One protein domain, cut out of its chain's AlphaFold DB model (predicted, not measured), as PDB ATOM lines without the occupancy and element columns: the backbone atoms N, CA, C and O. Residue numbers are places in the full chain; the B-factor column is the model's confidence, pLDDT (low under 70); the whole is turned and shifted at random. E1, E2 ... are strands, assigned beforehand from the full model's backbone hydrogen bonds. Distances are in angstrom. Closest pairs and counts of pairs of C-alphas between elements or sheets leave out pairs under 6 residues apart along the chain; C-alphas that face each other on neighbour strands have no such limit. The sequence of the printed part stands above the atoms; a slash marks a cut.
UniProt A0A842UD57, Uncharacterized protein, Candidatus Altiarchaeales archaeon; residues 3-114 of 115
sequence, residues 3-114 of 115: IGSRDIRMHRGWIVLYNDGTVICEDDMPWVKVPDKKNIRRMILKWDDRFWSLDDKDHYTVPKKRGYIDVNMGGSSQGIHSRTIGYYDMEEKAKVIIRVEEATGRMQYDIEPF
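AT A GLANCE: This is residues 3 to 114 of the 115 residues of an uncharacterized protein of Candidatus Altiarchaeales archaeon (UniProt A0A842UD57). Two four-stranded sheets stand partly face to face as a sandwich, and the hairpin of E5 and E6 runs out beyond it as an arm whose tip, residues 71 to 76, sticks out. The first sheet has the order E2 E1 E3 E4; the second, E5 E6 E7 E8, is curled like part of a barrel, and both are antiparallel. The printed part has 112 residues with eight named strands, E1 to E8 in chain order, and no named helix: all strand. It is compact, with a radius of gyration of the C-alphas of 15.1 A and spans of 50 by 35 by 25 A.

HOW THE PARTS SIT: E1, residues 12 to 18, and E2, residues 23 to 25, form a hairpin, with N 16 and O 24 within hydrogen-bond range at 2.8 A. E3, residues 40 to 47, is antiparallel to E1, with N 15 and O 44 at 2.8 A, and forms a hairpin with E4, residues 50 to 55, with N 45 and O 52 at 2.8 A. E5, residues 64 to 72, E6, residues 75 to 89, E7, residues 94 to 101, and E8, residues 107 to 113, form a meander, each strand the antiparallel neighbour of the one before; N 70 and O 77, 2.8 A, N 85 and O 98, 2.9 A, and N 97 and O 110, 2.8 A, are within range. Between the sheets, the closest C-alphas of E3 and E6 are those of Leu 45 and Ile 85, 6.4 A apart. E5 and E3 are apart.

IN THESE COORDINATES: E1 begins at C-alpha 12 (27.076, 17.156, 34.008). E6 measures 43.4 A, E5 26.0 A and E3 20.3 A. E8 ends at C-alpha 113 (54.832, 16.080, 34.876).

THE WHOLE: The C-alphas farthest apart, of Gly 74 and Glu 91, are 51.5 A apart. The printed part has no cut. E2 to E3 is a long link. Residues 73 and 75 have pLDDT under 70.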
ATOM      1  N   ILE A   3      25.462  23.280  46.603       90.19
ATOM      2  CA  ILE A   3      26.847  23.740  46.785       90.19
ATOM      3  C   ILE A   3      26.793  25.175  47.302       90.19
ATOM      4  O   ILE A   3      26.195  26.036  46.661       90.19
ATOM      5  N   GLY A   4      27.386  25.433  48.471       87.06
ATOM      6  CA  GLY A   4      27.237  26.725  49.144       87.06
ATOM      7  C   GLY A   4      25.758  27.074  49.351       87.06
ATOM      8  O   GLY A   4      24.982  26.290  49.904       87.06
ATOM      9  N   SER A   5      25.344  28.243  48.865       85.62
ATOM     10  CA  SER A   5      23.950  28.696  48.907       85.62
ATOM     11  C   SER A   5      23.103  28.242  47.710       85.62
ATOM     12  O   SER A   5      21.890  28.446  47.736       85.62
ATOM     13  N   ARG A   6      23.699  27.616  46.684       91.75
ATOM     14  CA  ARG A   6      23.056  27.362  45.388       91.75
ATOM     15  C   ARG A   6      22.664  25.901  45.187       91.75
ATOM     16  O   ARG A   6      23.464  24.988  45.401       91.75
ATOM     17  N   ASP A   7      21.461  25.689  44.661       93.44
ATOM     18  CA  ASP A   7      21.033  24.392  44.143       93.44
ATOM     19  C   ASP A   7      21.502  24.191  42.698       93.44
ATOM     20  O   ASP A   7      21.158  24.941  41.781       93.44
ATOM     21  N   ILE A   8      22.293  23.144  42.496       94.38
ATOM     22  CA  ILE A   8      22.844  22.750  41.204       94.38
ATOM     23  C   ILE A   8      21.846  21.849  40.487       94.38
ATOM     24  O   ILE A   8      21.567  20.734  40.948       94.38
ATOM     25  N   ARG A   9      21.340  22.349  39.354       92.94
ATOM     26  CA  ARG A   9      20.387  21.660  38.468       92.94
ATOM     27  C   ARG A   9      21.043  20.966  37.277       92.94
ATOM     28  O   ARG A   9      20.443  20.051  36.730       92.94
ATOM     29  N   MET A  10      22.249  21.379  36.882       94.38
ATOM     30  CA  MET A  10      22.954  20.749  35.765       94.38
ATOM     31  C   MET A  10      23.248  19.277  36.080       94.38
ATOM     32  O   MET A  10      23.616  18.942  37.210       94.38
ATOM     33  N   HIS A  11      23.123  18.407  35.081       94.44
ATOM     34  CA  HIS A  11      23.432  16.987  35.241       94.44
ATOM     35  C   HIS A  11      24.936  16.726  35.174       94.44
ATOM     36  O   HIS A  11      25.452  15.922  35.943       94.44
ATOM     37  N   ARG A  12      25.658  17.419  34.285       95.50
ATOM     38  CA  ARG A  12      27.076  17.156  34.008       95.50
ATOM     39  C   ARG A  12      27.831  18.446  33.744       95.50
ATOM     40  O   ARG A  12      27.290  19.337  33.100       95.50
ATOM     41  N   GLY A  13      29.077  18.522  34.197       96.19
ATOM     42  CA  GLY A  13      29.924  19.692  33.977       96.19
ATOM     43  C   GLY A  13      30.822  20.031  35.153       96.19
ATOM     44  O   GLY A  13      30.819  19.341  36.174       96.19
ATOM     45  N   TRP A  14      31.586  21.110  35.015       97.31
ATOM     46  CA  TRP A  14      32.379  21.658  36.114       97.31
ATOM     47  C   TRP A  14      31.582  22.679  36.939       97.31
ATOM     48  O   TRP A  14      30.680  23.357  36.445       97.31
ATOM     49  N   ILE A  15      31.930  22.784  38.216       97.62
ATOM     50  CA  ILE A  15      31.391  23.746  39.181       97.62
ATOM     51  C   ILE A  15      32.582  24.331  39.931       97.62
ATOM     52  O   ILE A  15      33.466  23.586  40.350       97.62
ATOM     53  N   VAL A  16      32.591  25.642  40.137       97.00
ATOM     54  CA  VAL A  16      33.544  26.317  41.017       97.00
ATOM     55  C   VAL A  16      32.808  26.948  42.188       97.00
ATOM     56  O   VAL A  16      31.755  27.561  42.020       97.00
ATOM     57  N   LEU A  17      33.370  26.775  43.378       97.06
ATOM     58  CA  LEU A  17      32.960  27.439  44.606       97.06
ATOM     59  C   LEU A  17      34.101  28.358  45.038       97.06
ATOM     60  O   LEU A  17      35.241  27.913  45.173       97.06
ATOM     61  N   TYR A  18      33.782  29.626  45.255       96.38
ATOM     62  CA  TYR A  18      34.717  30.654  45.695       96.38
ATOM     63  C   TYR A  18      34.755  30.766  47.219       96.38
ATOM     64  O   TYR A  18      33.860  30.291  47.925       96.38
ATOM     65  N   ASN A  19      35.795  31.428  47.726       94.69
ATOM     66  CA  ASN A  19      35.973  31.697  49.157       94.69
ATOM     67  C   ASN A  19      34.817  32.498  49.784       94.69
ATOM     68  O   ASN A  19      34.484  32.277  50.944       94.69
ATOM     69  N   ASP A  20      34.184  33.385  49.017       94.12
ATOM     70  CA  ASP A  20      33.027  34.191  49.435       94.12
ATOM     71  C   ASP A  20      31.690  33.419  49.385       94.12
ATOM     72  O   ASP A  20      30.638  33.959  49.725       94.12
ATOM     73  N   GLY A  21      31.718  32.149  48.967       94.62
ATOM     74  CA  GLY A  21      30.537  31.309  48.802       94.62
ATOM     75  C   GLY A  21      29.860  31.424  47.435       94.62
ATOM     76  O   GLY A  21      28.888  30.703  47.195       94.62
ATOM     77  N   THR A  22      30.363  32.271  46.532       95.62
ATOM     78  CA  THR A  22      29.878  32.375  45.152       95.62
ATOM     79  C   THR A  22      30.070  31.044  44.425       95.62
ATOM     80  O   THR A  22      31.096  30.377  44.568       95.62
ATOM     81  N   VAL A  23      29.074  30.644  43.627       97.06
ATOM     82  CA  VAL A  23      29.096  29.393  42.858       97.06
ATOM     83  C   VAL A  23      28.811  29.662  41.392       97.06
ATOM     84  O   VAL A  23      27.729  30.147  41.049       97.06
ATOM     85  N   ILE A  24      29.757  29.277  40.537       96.31
ATOM     86  CA  ILE A  24      29.641  29.365  39.079       96.31
ATOM     87  C   ILE A  24      29.724  27.957  38.496       96.31
ATOM     88  O   ILE A  24      30.569  27.150  38.881       96.31
ATOM     89  N   CYS A  25      28.836  27.657  37.562       96.44
ATOM     90  CA  CYS A  25      28.745  26.384  36.869       96.44
ATOM     91  C   CYS A  25      29.098  26.538  35.390       96.44
ATOM     92  O   CYS A  25      29.038  27.632  34.828       96.44
ATOM     93  N   GLU A  26      29.394  25.411  34.745       95.56
ATOM     94  CA  GLU A  26      29.663  25.360  33.306       95.56
ATOM     95  C   GLU A  26      28.529  25.944  32.445       95.56
ATOM     96  O   GLU A  26      28.809  26.597  31.439       95.56
ATOM     97  N   ASP A  27      27.273  25.749  32.856       94.75
ATOM     98  CA  ASP A  27      26.094  26.268  32.147       94.75
ATOM     99  C   ASP A  27      25.922  27.790  32.286       94.75
ATOM    100  O   ASP A  27      25.249  28.406  31.462       94.75
ATOM    101  N   ASP A  28      26.527  28.416  33.302       95.00
ATOM    102  CA  ASP A  28      26.401  29.863  33.507       95.00
ATOM    103  C   ASP A  28      27.314  30.643  32.560       95.00
ATOM    104  O   ASP A  28      26.937  31.691  32.033       95.00
ATOM    105  N   MET A  29      28.550  30.165  32.374       94.56
ATOM    106  CA  MET A  29      29.540  30.825  31.527       94.56
ATOM    107  C   MET A  29      30.701  29.902  31.136       94.56
ATOM    108  O   MET A  29      31.078  29.005  31.890       94.56
ATOM    109  N   PRO A  30      31.362  30.156  29.990       93.94
ATOM    110  CA  PRO A  30      32.579  29.438  29.634       93.94
ATOM    111  C   PRO A  30      33.732  29.785  30.587       93.94
ATOM    112  O   PRO A  30      33.864  30.927  31.028       93.94
ATOM    113  N   TRP A  31      34.643  28.831  30.807       93.94
ATOM    114  CA  TRP A  31      35.784  28.978  31.728       93.94
ATOM    115  C   TRP A  31      36.621  30.249  31.510       93.94
ATOM    116  O   TRP A  31      37.104  30.874  32.455       93.94
ATOM    117  N   VAL A  32      36.787  30.666  30.251       93.44
ATOM    118  CA  VAL A  32      37.539  31.880  29.899       93.44
ATOM    119  C   VAL A  32      36.962  33.139  30.559       93.44
ATOM    120  O   VAL A  32      37.721  34.041  30.891       93.44
ATOM    121  N   LYS A  33      35.650  33.165  30.829       95.38
ATOM    122  CA  LYS A  33      34.942  34.284  31.467       95.38
ATOM    123  C   LYS A  33      34.822  34.162  32.988       95.38
ATOM    124  O   LYS A  33      34.379  35.113  33.618       95.38
ATOM    125  N   VAL A  34      35.223  33.033  33.576       93.69
ATOM    126  CA  VAL A  34      35.186  32.821  35.031       93.69
ATOM    127  C   VAL A  34      36.132  33.826  35.714       93.69
ATOM    128  O   VAL A  34      37.335  33.793  35.420       93.69
ATOM    129  N   PRO A  35      35.634  34.731  36.576       93.88
ATOM    130  CA  PRO A  35      36.448  35.769  37.206       93.88
ATOM    131  C   PRO A  35      37.346  35.196  38.308       93.88
ATOM    132  O   PRO A  35      37.161  34.063  38.740       93.88
ATOM    133  N   ASP A  36      38.337  35.968  38.758       92.94
ATOM    134  CA  ASP A  36      39.054  35.750  40.025       92.94
ATOM    135  C   ASP A  36      39.459  34.298  40.334       92.94
ATOM    136  O   ASP A  36      39.295  33.821  41.453       92.94
ATOM    137  N   LYS A  37      40.017  33.577  39.352       91.94
ATOM    138  CA  LYS A  37      40.343  32.141  39.475       91.94
ATOM    139  C   LYS A  37      41.251  31.798  40.671       91.94
ATOM    140  O   LYS A  37      41.189  30.685  41.173       91.94
ATOM    141  N   LYS A  38      42.039  32.769  41.151       90.94
ATOM    142  CA  LYS A  38      42.864  32.683  42.371       90.94
ATOM    143  C   LYS A  38      42.061  32.558  43.677       90.94
ATOM    144  O   LYS A  38      42.610  32.154  44.688       90.94
ATOM    145  N   ASN A  39      40.784  32.942  43.662       94.88
ATOM    146  CA  ASN A  39      39.880  32.898  44.814       94.88
ATOM    147  C   ASN A  39      38.956  31.667  44.775       94.88
ATOM    148  O   ASN A  39      38.035  31.564  45.592       94.88
ATOM    149  N   ILE A  40      39.152  30.765  43.806       96.19
ATOM    150  CA  ILE A  40      38.439  29.491  43.762       96.19
ATOM    151  C   ILE A  40      38.922  28.661  44.947       96.19
ATOM    152  O   ILE A  40      40.108  28.392  45.088       96.19
ATOM    153  N   ARG A  41      37.975  28.241  45.778       96.00
ATOM    154  CA  ARG A  41      38.210  27.369  46.928       96.00
ATOM    155  C   ARG A  41      38.124  25.897  46.551       96.00
ATOM    156  O   ARG A  41      38.815  25.048  47.095       96.00
ATOM    157  N   ARG A  42      37.182  25.574  45.666       96.81
ATOM    158  CA  ARG A  42      36.858  24.198  45.297       96.81
ATOM    159  C   ARG A  42      36.413  24.141  43.851       96.81
ATOM    160  O   ARG A  42      35.528  24.892  43.443       96.81
ATOM    161  N   MET A  43      36.958  23.183  43.112       97.25
ATOM    162  CA  MET A  43      36.482  22.810  41.784       97.25
ATOM    163  C   MET A  43      35.870  21.412  41.836       97.25
ATOM    164  O   MET A  43      36.445  20.502  42.421       97.25
ATOM    165  N   ILE A  44      34.693  21.236  41.245       97.25
ATOM    166  CA  ILE A  44      33.943  19.977  41.252       97.25
ATOM    167  C   ILE A  44      33.645  19.588  39.814       97.25
ATOM    168  O   ILE A  44      33.199  20.418  39.026       97.25
ATOM    169  N   LEU A  45      33.840  18.319  39.481       97.44
ATOM    170  CA  LEU A  45      33.371  17.724  38.242       97.44
ATOM    171  C   LEU A  45      32.169  16.846  38.568       97.44
ATOM    172  O   LEU A  45      32.291  15.882  39.320       97.44
ATOM    173  N   LYS A  46      31.004  17.211  38.036       96.88
ATOM    174  CA  LYS A  46      29.735  16.513  38.237       96.88
ATOM    175  C   LYS A  46      29.414  15.646  37.020       96.88
ATOM    176  O   LYS A  46      29.561  16.102  35.885       96.88
ATOM    177  N   TRP A  47      28.927  14.435  37.270       96.81
ATOM    178  CA  TRP A  47      28.347  13.549  36.265       96.81
ATOM    179  C   TRP A  47      27.131  12.837  36.858       96.81
ATOM    180  O   TRP A  47      27.278  12.000  37.747       96.81
ATOM    181  N   ASP A  48      25.941  13.198  36.388       95.12
ATOM    182  CA  ASP A  48      24.646  12.748  36.902       95.12
ATOM    183  C   ASP A  48      24.630  12.822  38.439       95.12
ATOM    184  O   ASP A  48      24.819  13.911  38.976       95.12
ATOM    185  N   ASP A  49      24.491  11.724  39.181       93.44
ATOM    186  CA  ASP A  49      24.479  11.757  40.657       93.44
ATOM    187  C   ASP A  49      25.865  11.671  41.321       93.44
ATOM    188  O   ASP A  49      25.985  11.765  42.543       93.44
ATOM    189  N   ARG A  50      26.935  11.542  40.531       94.81
ATOM    190  CA  ARG A  50      28.322  11.437  41.004       94.81
ATOM    191  C   ARG A  50      29.063  12.760  40.874       94.81
ATOM    192  O   ARG A  50      28.760  13.592  40.014       94.81
ATOM    193  N   PHE A  51      30.061  12.954  41.728       95.69
ATOM    194  CA  PHE A  51      30.931  14.118  41.669       95.69
ATOM    195  C   PHE A  51      32.311  13.822  42.251       95.69
ATOM    196  O   PHE A  51      32.466  12.956  43.111       95.69
ATOM    197  N   TRP A  52      33.296  14.588  41.797       96.62
ATOM    198  CA  TRP A  52      34.671  14.555  42.287       96.62
ATOM    199  C   TRP A  52      35.140  15.985  42.520       96.62
ATOM    200  O   TRP A  52      34.912  16.839  41.661       96.62
ATOM    201  N   SER A  53      35.754  16.258  43.672       96.00
ATOM    202  CA  SER A  53      36.209  17.598  44.043       96.00
ATOM    203  C   SER A  53      37.727  17.695  44.144       96.00
ATOM    204  O   SER A  53      38.420  16.727  44.445       96.00
ATOM    205  N   LEU A  54      38.217  18.898  43.871       96.56
ATOM    206  CA  LEU A  54      39.577  19.353  44.095       96.56
ATOM    207  C   LEU A  54      39.490  20.582  44.994       96.56
ATOM    208  O   LEU A  54      38.965  21.621  44.585       96.56
ATOM    209  N   ASP A  55      39.978  20.440  46.215       96.12
ATOM    210  CA  ASP A  55      39.826  21.405  47.299       96.12
ATOM    211  C   ASP A  55      41.138  22.136  47.581       96.12
ATOM    212  O   ASP A  55      42.201  21.511  47.554       96.12
ATOM    213  N   ASP A  56      41.026  23.441  47.838       93.44
ATOM    214  CA  ASP A  56      42.077  24.326  48.344       93.44
ATOM    215  C   ASP A  56      43.394  24.201  47.551       93.44
ATOM    216  O   ASP A  56      44.459  23.928  48.103       93.44
ATOM    217  N   LYS A  57      43.304  24.346  46.218       93.94
ATOM    218  CA  LYS A  57      44.458  24.304  45.302       93.94
ATOM    219  C   LYS A  57      44.828  25.690  44.799       93.94
ATOM    220  O   LYS A  57      43.966  26.432  44.339       93.94
ATOM    221  N   ASP A  58      46.126  25.981  44.783       86.06
ATOM    222  CA  ASP A  58      46.644  27.297  44.388       86.06
ATOM    223  C   ASP A  58      46.416  27.607  42.901       86.06
ATOM    224  O   ASP A  58      46.134  28.745  42.512       86.06
ATOM    225  N   HIS A  59      46.519  26.586  42.044       90.88
ATOM    226  CA  HIS A  59      46.522  26.761  40.593       90.88
ATOM    227  C   HIS A  59      45.633  25.747  39.873       90.88
ATOM    228  O   HIS A  59      46.105  24.757  39.319       90.88
ATOM    229  N   TYR A  60      44.327  26.007  39.816       94.12
ATOM    230  CA  TYR A  60      43.409  25.197  39.011       94.12
ATOM    231  C   TYR A  60      43.703  25.302  37.504       94.12
ATOM    232  O   TYR A  60      43.865  26.386  36.941       94.12
ATOM    233  N   THR A  61      43.719  24.154  36.827       93.75
ATOM    234  CA  THR A  61      43.845  24.057  35.366       93.75
ATOM    235  C   THR A  61      42.542  24.455  34.675       93.75
ATOM    236  O   THR A  61      41.458  24.370  35.250       93.75
ATOM    237  N   VAL A  62      42.637  24.829  33.398       93.56
ATOM    238  CA  VAL A  62      41.467  25.025  32.534       93.56
ATOM    239  C   VAL A  62      40.722  23.692  32.355       93.56
ATOM    240  O   VAL A  62      41.312  22.761  31.796       93.56
ATOM    241  N   PRO A  63      39.437  23.582  32.750       94.38
ATOM    242  CA  PRO A  63      38.618  22.423  32.442       94.38
ATOM    243  C   PRO A  63      38.541  22.203  30.935       94.38
ATOM    244  O   PRO A  63      38.340  23.149  30.167       94.38
ATOM    245  N   LYS A  64      38.689  20.953  30.492       93.00
ATOM    246  CA  LYS A  64      38.637  20.600  29.070       93.00
ATOM    247  C   LYS A  64      37.430  19.725  28.774       93.00
ATOM    248  O   LYS A  64      36.990  18.931  29.604       93.00
ATOM    249  N   LYS A  65      36.933  19.861  27.545       93.19
ATOM    250  CA  LYS A  65      35.941  18.984  26.921       93.19
ATOM    251  C   LYS A  65      36.593  18.325  25.718       93.19
ATOM    252  O   LYS A  65      37.092  19.028  24.842       93.19
ATOM    253  N   ARG A  66      36.590  16.994  25.661       91.19
ATOM    254  CA  ARG A  66      36.953  16.264  24.444       91.19
ATOM    255  C   ARG A  66      35.668  15.947  23.699       91.19
ATOM    256  O   ARG A  66      34.882  15.143  24.183       91.19
ATOM    257  N   GLY A  67      35.434  16.611  22.572       87.25
ATOM    258  CA  GLY A  67      34.305  16.305  21.694       87.25
ATOM    259  C   GLY A  67      34.568  15.076  20.824       87.25
ATOM    260  O   GLY A  67      35.718  14.661  20.661       87.25
ATOM    261  N   TYR A  68      33.508  14.525  20.246       83.12
ATOM    262  CA  TYR A  68      33.584  13.595  19.124       83.12
ATOM    263  C   TYR A  68      32.549  13.974  18.067       83.12
ATOM    264  O   TYR A  68      31.531  14.601  18.370       83.12
ATOM    265  N   ILE A  69      32.838  13.590  16.827       79.69
ATOM    266  CA  ILE A  69      31.909  13.657  15.706       79.69
ATOM    267  C   ILE A  69      31.845  12.241  15.149       79.69
ATOM    268  O   ILE A  69      32.859  11.723  14.687       79.69
ATOM    269  N   ASP A  70      30.678  11.621  15.240       71.75
ATOM    270  CA  ASP A  70      30.390  10.357  14.575       71.75
ATOM    271  C   ASP A  70      29.658  10.669  13.267       71.75
ATOM    272  O   ASP A  70      28.658  11.394  13.268       71.75
ATOM    273  N   VAL A  71      30.192  10.193  12.143       72.88
ATOM    274  CA  VAL A  71      29.654  10.456  10.805       72.88
ATOM    275  C   VAL A  71      29.203   9.129  10.215       72.88
ATOM    276  O   VAL A  71      30.032   8.314   9.820       72.88
ATOM    277  N   ASN A  72      27.887   8.938  10.124       75.31
ATOM    278  CA  ASN A  72      27.271   7.755   9.528       75.31
ATOM    279  C   ASN A  72      26.421   8.147   8.306       75.31
ATOM    280  O   ASN A  72      26.062   9.310   8.129       75.31
ATOM    281  N   MET A  73      26.058   7.172   7.460       57.88
ATOM    282  CA  MET A  73      25.306   7.405   6.207       57.88
ATOM    283  C   MET A  73      23.942   8.110   6.389       57.88
ATOM    284  O   MET A  73      23.373   8.576   5.409       57.88
ATOM    285  N   GLY A  74      23.426   8.214   7.622       72.50
ATOM    286  CA  GLY A  74      22.178   8.908   7.968       72.50
ATOM    287  C   GLY A  74      22.335  10.274   8.656       72.50
ATOM    288  O   GLY A  74      21.324  10.852   9.046       72.50
ATOM    289  N   GLY A  75      23.559  10.787   8.840       67.62
ATOM    290  CA  GLY A  75      23.820  12.091   9.470       67.62
ATOM    291  C   GLY A  75      25.058  12.114  10.375       67.62
ATOM    292  O   GLY A  75      25.725  11.096  10.571       67.62
ATOM    293  N   SER A  76      25.365  13.288  10.940       74.00
ATOM    294  CA  SER A  76      26.429  13.462  11.934       74.00
ATOM    295  C   SER A  76      25.857  13.611  13.346       74.00
ATOM    296  O   SER A  76      24.929  14.382  13.582       74.00
ATOM    297  N   SER A  77      26.426  12.871  14.297       76.25
ATOM    298  CA  SER A  77      26.166  13.031  15.729       76.25
ATOM    299  C   SER A  77      27.386  13.674  16.374       76.25
ATOM    300  O   SER A  77      28.515  13.230  16.163       76.25
ATOM    301  N   GLN A  78      27.174  14.739  17.143       81.56
ATOM    302  CA  GLN A  78      28.224  15.365  17.938       81.56
ATOM    303  C   GLN A  78      27.935  15.157  19.416       81.56
ATOM    304  O   GLN A  78      26.795  15.277  19.864       81.56
ATOM    305  N   GLY A  79      28.982  14.883  20.183       86.94
ATOM    306  CA  GLY A  79      28.863  14.711  21.620       86.94
ATOM    307  C   GLY A  79      30.152  15.043  22.346       86.94
ATOM    308  O   GLY A  79      31.176  15.381  21.750       86.94
ATOM    309  N   ILE A  80      30.092  14.949  23.669       91.06
ATOM    310  CA  ILE A  80      31.265  15.064  24.528       91.06
ATOM    311  C   ILE A  80      31.671  13.642  24.896       91.06
ATOM    312  O   ILE A  80      30.850  12.862  25.357       91.06
ATOM    313  N   HIS A  81      32.932  13.305  24.663       92.75
ATOM    314  CA  HIS A  81      33.538  12.034  25.044       92.75
ATOM    315  C   HIS A  81      33.999  12.067  26.503       92.75
ATOM    316  O   HIS A  81      33.832  11.100  27.243       92.75
ATOM    317  N   SER A  82      34.600  13.178  26.933       95.19
ATOM    318  CA  SER A  82      35.042  13.350  28.316       95.19
ATOM    319  C   SER A  82      35.112  14.810  28.748       95.19
ATOM    320  O   SER A  82      35.316  15.718  27.931       95.19
ATOM    321  N   ARG A  83      34.986  15.014  30.059       96.25
ATOM    322  CA  ARG A  83      35.252  16.279  30.750       96.25
ATOM    323  C   ARG A  83      36.415  16.111  31.717       96.25
ATOM    324  O   ARG A  83      36.598  15.032  32.280       96.25
ATOM    325  N   THR A  84      37.192  17.170  31.922       97.06
ATOM    326  CA  THR A  84      38.304  17.159  32.880       97.06
ATOM    327  C   THR A  84      38.310  18.386  33.774       97.06
ATOM    328  O   THR A  84      38.014  19.484  33.311       97.06
ATOM    329  N   ILE A  85      38.742  18.205  35.018       97.62
ATOM    330  CA  ILE A  85      39.179  19.261  35.939       97.62
ATOM    331  C   ILE A  85      40.586  18.913  36.441       97.62
ATOM    332  O   ILE A  85      41.002  17.764  36.334       97.62
ATOM    333  N   GLY A  86      41.333  19.866  36.984       97.19
ATOM    334  CA  GLY A  86      42.691  19.596  37.458       97.19
ATOM    335  C   GLY A  86      43.341  20.795  38.124       97.19
ATOM    336  O   GLY A  86      42.756  21.880  38.121       97.19
ATOM    337  N   TYR A  87      44.554  20.618  38.633       96.19
ATOM    338  CA  TYR A  87      45.394  21.677  39.194       96.19
ATOM    339  C   TYR A  87      46.878  21.423  38.894       96.19
ATOM    340  O   TYR A  87      47.258  20.306  38.544       96.19
ATOM    341  N   TYR A  88      47.692  22.470  38.997       94.75
ATOM    342  CA  TYR A  88      49.148  22.392  38.978       94.75
ATOM    343  C   TYR A  88      49.665  22.317  40.414       94.75
ATOM    344  O   TYR A  88      49.341  23.171  41.238       94.75
ATOM    345  N   ASP A  89      50.447  21.285  40.689       93.06
ATOM    346  CA  ASP A  89      51.219  21.094  41.905       93.06
ATOM    347  C   ASP A  89      52.638  21.624  41.664       93.06
ATOM    348  O   ASP A  89      53.426  21.027  40.927       93.06
ATOM    349  N   MET A  90      52.934  22.799  42.221       91.12
ATOM    350  CA  MET A  90      54.217  23.474  42.006       91.12
ATOM    351  C   MET A  90      55.362  22.829  42.791       91.12
ATOM    352  O   MET A  90      56.516  23.002  42.401       91.12
ATOM    353  N   GLU A  91      55.058  22.107  43.872       90.88
ATOM    354  CA  GLU A  91      56.060  21.418  44.687       90.88
ATOM    355  C   GLU A  91      56.565  20.181  43.943       90.88
ATOM    356  O   GLU A  91      57.767  20.022  43.730       90.88
ATOM    357  N   GLU A  92      55.631  19.372  43.443       90.94
ATOM    358  CA  GLU A  92      55.922  18.135  42.710       90.94
ATOM    359  C   GLU A  92      56.181  18.362  41.212       90.94
ATOM    360  O   GLU A  92      56.474  17.418  40.477       90.94
ATOM    361  N   LYS A  93      56.054  19.611  40.733       92.56
ATOM    362  CA  LYS A  93      56.117  19.971  39.303       92.56
ATOM    363  C   LYS A  93      55.238  19.052  38.451       92.56
ATOM    364  O   LYS A  93      55.635  18.537  37.402       92.56
ATOM    365  N   ALA A  94      54.025  18.813  38.933       94.31
ATOM    366  CA  ALA A  94      53.086  17.886  38.327       94.31
ATOM    367  C   ALA A  94      51.707  18.516  38.150       94.31
ATOM    368  O   ALA A  94      51.231  19.331  38.929       94.31
ATOM    369  N   LYS A  95      51.032  18.137  37.079       94.88
ATOM    370  CA  LYS A  95      49.674  18.530  36.764       94.88
ATOM    371  C   LYS A  95      48.775  17.346  37.049       94.88
ATOM    372  O   LYS A  95      48.862  16.299  36.410       94.88
ATOM    373  N   VAL A  96      47.875  17.545  37.994       95.38
ATOM    374  CA  VAL A  96      46.915  16.540  38.427       95.38
ATOM    375  C   VAL A  96      45.599  16.758  37.698       95.38
ATOM    376  O   VAL A  96      45.068  17.871  37.681       95.38
ATOM    377  N   ILE A  97      45.048  15.699  37.109       96.81
ATOM    378  CA  ILE A  97      43.835  15.750  36.294       96.81
ATOM    379  C   ILE A  97      42.855  14.678  36.745       96.81
ATOM    380  O   ILE A  97      43.169  13.494  36.791       96.81
ATOM    381  N   ILE A  98      41.617  15.099  36.979       97.31
ATOM    382  CA  ILE A  98      40.463  14.213  37.062       97.31
ATOM    383  C   ILE A  98      39.746  14.272  35.721       97.31
ATOM    384  O   ILE A  98      39.315  15.340  35.279       97.31
ATOM    385  N   ARG A  99      39.586  13.117  35.082       97.44
ATOM    386  CA  ARG A  99      38.834  12.941  33.841       97.44
ATOM    387  C   ARG A  99      37.625  12.063  34.093       97.44
ATOM    388  O   ARG A  99      37.728  11.044  34.761       97.44
ATOM    389  N   VAL A 100      36.497  12.426  33.500       97.38
ATOM    390  CA  VAL A 100      35.285  11.606  33.509       97.38
ATOM    391  C   VAL A 100      34.863  11.339  32.075       97.38
ATOM    392  O   VAL A 100      34.713  12.271  31.282       97.38
ATOM    393  N   GLU A 101      34.702  10.063  31.735       95.25
ATOM    394  CA  GLU A 101      34.102   9.635  30.471       95.25
ATOM    395  C   GLU A 101      32.600   9.903  30.479       95.25
ATOM    396  O   GLU A 101      31.886   9.491  31.387       95.25
ATOM    397  N   GLU A 102      32.085  10.564  29.451       93.31
ATOM    398  CA  GLU A 102      30.690  11.006  29.425       93.31
ATOM    399  C   GLU A 102      29.683   9.875  29.227       93.31
ATOM    400  O   GLU A 102      28.560   9.970  29.722       93.31
ATOM    401  N   ALA A 103      30.072   8.810  28.525       91.69
ATOM    402  CA  ALA A 103      29.196   7.673  28.258       91.69
ATOM    403  C   ALA A 103      28.963   6.808  29.507       91.69
ATOM    404  O   ALA A 103      27.872   6.282  29.705       91.69
ATOM    405  N   THR A 104      29.983   6.669  30.355       93.44
ATOM    406  CA  THR A 104      30.002   5.709  31.475       93.44
ATOM    407  C   THR A 104      30.055   6.388  32.846       93.44
ATOM    408  O   THR A 104      29.784   5.766  33.876       93.44
ATOM    409  N   GLY A 105      30.471   7.654  32.884       93.38
ATOM    410  CA  GLY A 105      30.884   8.377  34.083       93.38
ATOM    411  C   GLY A 105      32.043   7.708  34.823       93.38
ATOM    412  O   GLY A 105      32.192   7.890  36.032       93.38
ATOM    413  N   ARG A 106      32.845   6.887  34.131       96.00
ATOM    414  CA  ARG A 106      34.064   6.307  34.693       96.00
ATOM    415  C   ARG A 106      35.078   7.424  34.909       96.00
ATOM    416  O   ARG A 106      35.408   8.156  33.977       96.00
ATOM    417  N   MET A 107      35.558   7.534  36.143       96.50
ATOM    418  CA  MET A 107      36.584   8.500  36.514       96.50
ATOM    419  C   MET A 107      37.979   7.896  36.336       96.50
ATOM    420  O   MET A 107      38.204   6.725  36.645       96.50
ATOM    421  N   GLN A 108      38.887   8.710  35.813       96.31
ATOM    422  CA  GLN A 108      40.316   8.454  35.712       96.31
ATOM    423  C   GLN A 108      41.064   9.600  36.390       96.31
ATOM    424  O   GLN A 108      40.643  10.761  36.319       96.31
ATOM    425  N   TYR A 109      42.166   9.248  37.036       93.88
ATOM    426  CA  TYR A 109      43.056  10.176  37.707       93.88
ATOM    427  C   TYR A 109      44.422  10.087  37.033       93.88
ATOM    428  O   TYR A 109      45.052   9.031  37.071       93.88
ATOM    429  N   ASP A 110      44.845  11.182  36.410       94.06
ATOM    430  CA  ASP A 110      46.098  11.273  35.666       94.06
ATOM    431  C   ASP A 110      47.029  12.276  36.364       94.06
ATOM    432  O   ASP A 110      46.601  13.364  36.761       94.06
ATOM    433  N   ILE A 111      48.309  11.919  36.494       94.31
ATOM    434  CA  ILE A 111      49.377  12.823  36.935       94.31
ATOM    435  C   ILE A 111      50.334  12.986  35.755       94.31
ATOM    436  O   ILE A 111      50.923  12.011  35.290       94.31
ATOM    437  N   GLU A 112      50.466  14.209  35.257       93.06
ATOM    438  CA  GLU A 112      51.351  14.565  34.146       93.06
ATOM    439  C   GLU A 112      52.480  15.453  34.691       93.06
ATOM    440  O   GLU A 112      52.164  16.490  35.269       93.06
ATOM    441  N   PRO A 113      53.773  15.129  34.533       90.50
ATOM    442  CA  PRO A 113      54.832  16.080  34.876       90.50
ATOM    443  C   PRO A 113      54.691  17.358  34.032       90.50
ATOM    444  O   PRO A 113      54.301  17.289  32.862       90.50
ATOM    445  N   PHE A 114      54.995  18.521  34.610       80.88
ATOM    446  CA  PHE A 114      55.144  19.767  33.857       80.88
ATOM    447  C   PHE A 114      56.499  20.400  34.177       80.88
ATOM    448  O   PHE A 114      56.840  20.616  35.338       80.88
TER     449      PHE A 114